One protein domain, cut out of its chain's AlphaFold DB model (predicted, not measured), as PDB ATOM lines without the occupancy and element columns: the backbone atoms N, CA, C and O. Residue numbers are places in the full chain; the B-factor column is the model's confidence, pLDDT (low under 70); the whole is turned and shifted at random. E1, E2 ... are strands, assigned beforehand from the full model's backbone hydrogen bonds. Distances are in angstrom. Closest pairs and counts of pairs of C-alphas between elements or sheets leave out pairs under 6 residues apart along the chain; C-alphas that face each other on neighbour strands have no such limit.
ATOM      1  N   LYS A1238     254.889 285.555 142.689       82.44
ATOM      2  CA  LYS A1238     255.420 285.530 144.068       82.44
ATOM      3  C   LYS A1238     256.955 285.501 144.128       82.44
ATOM      4  O   LYS A1238     257.532 284.892 145.026       82.44
ATOM      5  N   ARG A1239     257.605 286.210 143.196       84.19
ATOM      6  CA  ARG A1239     259.053 286.466 143.176       84.19
ATOM      7  C   ARG A1239     259.385 287.947 143.382       84.19
ATOM      8  O   ARG A1239     258.553 288.811 143.103       84.19
ATOM      9  N   ALA A1240     260.573 288.234 143.903       83.88
ATOM     10  CA  ALA A1240     261.124 289.572 144.092       83.88
ATOM     11  C   ALA A1240     262.406 289.724 143.261       83.88
ATOM     12  O   ALA A1240     263.248 288.826 143.259       83.88
ATOM     13  N   PHE A1241     262.521 290.841 142.539       86.19
ATOM     14  CA  PHE A1241     263.677 291.142 141.694       86.19
ATOM     15  C   PHE A1241     264.806 291.731 142.535       86.19
ATOM     16  O   PHE A1241     264.568 292.652 143.318       86.19
ATOM     17  N   GLN A1242     266.022 291.228 142.348       82.38
ATOM     18  CA  GLN A1242     267.211 291.719 143.028       82.38
ATOM     19  C   GLN A1242     268.095 292.518 142.047       82.38
ATOM     20  O   GLN A1242     268.695 291.934 141.144       82.38
ATOM     21  N   PRO A1243     268.213 293.855 142.199       77.62
ATOM     22  CA  PRO A1243     268.953 294.700 141.254       77.62
ATOM     23  C   PRO A1243     270.456 294.411 141.144       77.62
ATOM     24  O   PRO A1243     271.052 294.747 140.127       77.62
ATOM     25  N   SER A1244     271.073 293.821 142.177       76.12
ATOM     26  CA  SER A1244     272.527 293.613 142.249       76.12
ATOM     27  C   SER A1244     273.053 292.560 141.273       76.12
ATOM     28  O   SER A1244     274.166 292.697 140.780       76.12
ATOM     29  N   ASP A1245     272.276 291.508 141.009       79.38
ATOM     30  CA  ASP A1245     272.665 290.393 140.132       79.38
ATOM     31  C   ASP A1245     271.600 290.049 139.075       79.38
ATOM     32  O   ASP A1245     271.800 289.162 138.244       79.38
ATOM     33  N   GLY A1246     270.476 290.772 139.069       76.50
ATOM     34  CA  GLY A1246     269.397 290.606 138.103       76.50
ATOM     35  C   GLY A1246     268.531 289.365 138.333       76.50
ATOM     36  O   GLY A1246     267.710 289.049 137.469       76.50
ATOM     37  N   SER A1247     268.698 288.658 139.454       82.81
ATOM     38  CA  SER A1247     267.977 287.420 139.760       82.81
ATOM     39  C   SER A1247     266.573 287.664 140.333       82.81
ATOM     40  O   SER A1247     266.249 288.734 140.860       82.81
ATOM     41  N   CYS A1248     265.707 286.655 140.218       84.81
ATOM     42  CA  CYS A1248     264.340 286.663 140.724       84.81
ATOM     43  C   CYS A1248     264.125 285.558 141.750       84.81
ATOM     44  O   CYS A1248     263.873 284.403 141.400       84.81
ATOM     45  N   LEU A1249     264.146 285.926 143.027       84.94
ATOM     46  CA  LEU A1249     264.040 284.996 144.154       84.94
ATOM     47  C   LEU A1249     262.594 284.876 144.646       84.94
ATOM     48  O   LEU A1249     261.782 285.767 144.400       84.94
ATOM     49  N   CYS A1250     262.242 283.790 145.339       82.06
ATOM     50  CA  CYS A1250     260.903 283.665 145.921       82.06
ATOM     51  C   CYS A1250     260.689 284.704 147.030       82.06
ATOM     52  O   CYS A1250     261.572 284.958 147.847       82.06
ATOM     53  N   GLN A1251     259.494 285.295 147.074       80.62
ATOM     54  CA  GLN A1251     259.095 286.173 148.173       80.62
ATOM     55  C   GLN A1251     259.048 285.378 149.484       80.62
ATOM     56  O   GLN A1251     258.704 284.195 149.499       80.62
ATOM     57  N   THR A1252     259.366 286.034 150.597       77.81
ATOM     58  CA  THR A1252     259.349 285.428 151.936       77.81
ATOM     59  C   THR A1252     258.012 284.725 152.217       77.81
ATOM     60  O   THR A1252     256.956 285.343 152.074       77.81
ATOM     61  N   GLY A1253     258.050 283.445 152.611       72.06
ATOM     62  CA  GLY A1253     256.864 282.596 152.833       72.06
ATOM     63  C   GLY A1253     256.429 281.742 151.628       72.06
ATOM     64  O   GLY A1253     255.487 280.957 151.746       72.06
ATOM     65  N   PHE A1254     257.116 281.866 150.486       77.38
ATOM     66  CA  PHE A1254     256.924 281.039 149.294       77.38
ATOM     67  C   PHE A1254     258.216 280.292 148.942       77.38
ATOM     68  O   PHE A1254     259.316 280.815 149.109       77.38
ATOM     69  N   VAL A1255     258.091 279.073 148.421       78.31
ATOM     70  CA  VAL A1255     259.216 278.222 148.014       78.31
ATOM     71  C   VAL A1255     259.013 277.650 146.618       78.31
ATOM     72  O   VAL A1255     257.888 277.474 146.148       78.31
ATOM     73  N   PHE A1256     260.122 277.388 145.936       77.81
ATOM     74  CA  PHE A1256     260.151 276.755 144.628       77.81
ATOM     75  C   PHE A1256     260.486 275.269 144.788       77.81
ATOM     76  O   PHE A1256     261.459 274.923 145.458       77.81
ATOM     77  N   TYR A1257     259.693 274.402 144.159       73.00
ATOM     78  CA  TYR A1257     259.978 272.971 144.047       73.00
ATOM     79  C   TYR A1257     260.472 272.684 142.631       73.00
ATOM     80  O   TYR A1257     259.858 273.117 141.653       73.00
ATOM     81  N   ASN A1258     261.604 271.994 142.503       66.00
ATOM     82  CA  ASN A1258     262.081 271.540 141.195       66.00
ATOM     83  C   ASN A1258     261.357 270.242 140.761       66.00
ATOM     84  O   ASN A1258     260.570 269.686 141.515       66.00
ATOM     85  N   GLN A1259     261.628 269.733 139.551       63.88
ATOM     86  CA  GLN A1259     260.956 268.539 138.984       63.88
ATOM     87  C   GLN A1259     261.192 267.220 139.759       63.88
ATOM     88  O   GLN A1259     260.672 266.181 139.362       63.88
ATOM     89  N   LEU A1260     261.984 267.252 140.835       65.25
ATOM     90  CA  LEU A1260     262.276 266.128 141.731       65.25
ATOM     91  C   LEU A1260     261.733 266.381 143.158       65.25
ATOM     92  O   LEU A1260     262.178 265.731 144.099       65.25
ATOM     93  N   ASP A1261     260.824 267.353 143.318       62.62
ATOM     94  CA  ASP A1261     260.206 267.798 144.580       62.62
ATOM     95  C   ASP A1261     261.187 268.320 145.654       62.62
ATOM     96  O   ASP A1261     260.879 268.368 146.847       62.62
ATOM     97  N   PHE A1262     262.365 268.806 145.248       70.50
ATOM     98  CA  PHE A1262     263.323 269.440 146.161       70.50
ATOM     99  C   PHE A1262     262.980 270.920 146.397       70.50
ATOM    100  O   PHE A1262     262.866 271.699 145.446       70.50
ATOM    101  N   LYS A1263     262.854 271.318 147.669       74.00
ATOM    102  CA  LYS A1263     262.481 272.675 148.108       74.00
ATOM    103  C   LYS A1263     263.672 273.643 148.078       74.00
ATOM    104  O   LYS A1263     264.691 273.375 148.710       74.00
ATOM    105  N   SER A1264     263.528 274.797 147.423       71.69
ATOM    106  CA  SER A1264     264.510 275.895 147.432       71.69
ATOM    107  C   SER A1264     263.836 277.272 147.495       71.69
ATOM    108  O   SER A1264     262.871 277.534 146.779       71.69
ATOM    109  N   SER A1265     264.339 278.168 148.349       67.38
ATOM    110  CA  SER A1265     263.845 279.550 148.497       67.38
ATOM    111  C   SER A1265     264.668 280.585 147.717       67.38
ATOM    112  O   SER A1265     264.190 281.695 147.494       67.38
ATOM    113  N   SER A1266     265.876 280.230 147.268       72.25
ATOM    114  CA  SER A1266     266.844 281.135 146.625       72.25
ATOM    115  C   SER A1266     267.141 280.794 145.158       72.25
ATOM    116  O   SER A1266     268.108 281.289 144.589       72.25
ATOM    117  N   ALA A1267     266.350 279.916 144.537       74.88
ATOM    118  CA  ALA A1267     266.557 279.520 143.147       74.88
ATOM    119  C   ALA A1267     265.994 280.565 142.171       74.88
ATOM    120  O   ALA A1267     264.796 280.861 142.216       74.88
ATOM    121  N   ASP A1268     266.828 281.049 141.247       78.88
ATOM    122  CA  ASP A1268     266.400 281.902 140.136       78.88
ATOM    123  C   ASP A1268     265.653 281.084 139.070       78.88
ATOM    124  O   ASP A1268     266.155 280.073 138.576       78.88
ATOM    125  N   SER A1269     264.416 281.466 138.745       75.56
ATOM    126  CA  SER A1269     263.581 280.723 137.791       75.56
ATOM    127  C   SER A1269     262.405 281.557 137.278       75.56
ATOM    128  O   SER A1269     261.935 282.483 137.937       75.56
ATOM    129  N   ARG A1270     261.907 281.202 136.085       78.75
ATOM    130  CA  ARG A1270     260.712 281.800 135.456       78.75
ATOM    131  C   ARG A1270     259.391 281.230 135.983       78.75
ATOM    132  O   ARG A1270     258.339 281.759 135.647       78.75
ATOM    133  N   LEU A1271     259.438 280.144 136.754       80.06
ATOM    134  CA  LEU A1271     258.258 279.457 137.286       80.06
ATOM    135  C   LEU A1271     257.788 280.068 138.615       80.06
ATOM    136  O   LEU A1271     258.596 280.585 139.391       80.06
ATOM    137  N   ASP A1272     256.490 279.964 138.894       81.62
ATOM    138  CA  ASP A1272     255.847 280.515 140.093       81.62
ATOM    139  C   ASP A1272     256.354 279.860 141.394       81.62
ATOM    140  O   ASP A1272     256.618 278.656 141.437       81.62
ATOM    141  N   CYS A1273     256.463 280.645 142.471       82.62
ATOM    142  CA  CYS A1273     256.718 280.119 143.817       82.62
ATOM    143  C   CYS A1273     255.399 279.755 144.516       82.62
ATOM    144  O   CYS A1273     254.394 280.454 144.366       82.62
ATOM    145  N   GLN A1274     255.398 278.681 145.308       77.00
ATOM    146  CA  GLN A1274     254.211 278.170 146.005       77.00
ATOM    147  C   GLN A1274     254.263 278.456 147.515       77.00
ATOM    148  O   GLN A1274     255.358 278.525 148.071       77.00
ATOM    149  N   PRO A1275     253.113 278.648 148.193       77.81
ATOM    150  CA  PRO A1275     253.085 278.879 149.636       77.81
ATOM    151  C   PRO A1275     253.584 277.649 150.403       77.81
ATOM    152  O   PRO A1275     253.270 276.510 150.060       77.81
ATOM    153  N   GLU A1276     254.371 277.876 151.450       71.50
ATOM    154  CA  GLU A1276     254.952 276.807 152.261       71.50
ATOM    155  C   GLU A1276     253.903 276.204 153.218       71.50
ATOM    156  O   GLU A1276     253.535 276.821 154.215       71.50
ATOM    157  N   VAL A1277     253.403 274.996 152.927       65.38
ATOM    158  CA  VAL A1277     252.439 274.289 153.793       65.38
ATOM    159  C   VAL A1277     253.196 273.533 154.893       65.38
ATOM    160  O   VAL A1277     253.986 272.639 154.593       65.38
ATOM    161  N   ARG A1278     252.971 273.874 156.170       61.22
ATOM    162  CA  ARG A1278     253.424 273.078 157.328       61.22
ATOM    163  C   ARG A1278     252.299 272.109 157.713       61.22
ATOM    164  O   ARG A1278     251.236 272.573 158.108       61.22
ATOM    165  N   GLY A1279     252.505 270.804 157.537       57.88
ATOM    166  CA  GLY A1279     251.599 269.776 158.071       57.88
ATOM    167  C   GLY A1279     251.765 269.642 159.587       57.88
ATOM    168  O   GLY A1279     252.891 269.766 160.070       57.88
ATOM    169  N   GLU A1280     250.650 269.453 160.301       42.19
ATOM    170  CA  GLU A1280     250.594 269.130 161.741       42.19
ATOM    171  C   GLU A1280     251.212 267.768 162.077       42.19
ATOM    172  O   GLU A1280     251.066 266.829 161.254       42.19
TER     173      GLU A1280
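This is residues 1238 to 1280 of the 1280 residues of the protein "multiple epidermal growth factor-like domains protein 6" of Clupea harengus (UniProt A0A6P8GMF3). With little regular structure, this is a small two-stranded hairpin, E1 and E2, followed by strand E3 and a long loop, residues 1258 to 1280, that folds back to pair briefly with E3 on two stretches. The turn of the hairpin and the tail to Glu 1280 make the two ends of an elongated outline, 38 by 20 by 12 A. The printed part has 43 residues, 10 of them in named strands, in the order E1, E2, E3, with no named helix: all strand, the sheet E1 - E2 antiparallel. It is only just compact, close to loose, with a radius of gyration of the C-alphas of 10.8 A.

Look first at the hairpin of E1, residues 1239 to 1241, and E2, residues 1248 to 1250, antiparallel at 144 degrees; N 1240 and O 1249 are within hydrogen-bond range at 2.8 A. E3, residues 1254 to 1257, pairs with no named strand; E1 and E3 are only just apart, closest 8.5 A.

Find C-alpha 1239 at (259.053, 286.466, 143.176), where E1 begins, 6.7 A long; E2 is 6.9 A. E3 runs 10.1 A to C-alpha 1257 at (259.978, 272.971, 144.047).

The C-alphas of Ser 1244 and Glu 1280 are the farthest apart, 38.2 A. The printed part has no cut and no long link. Look for pLDDT under 70 at residues 1258 to 1261, 1265 and 1277 to 1280.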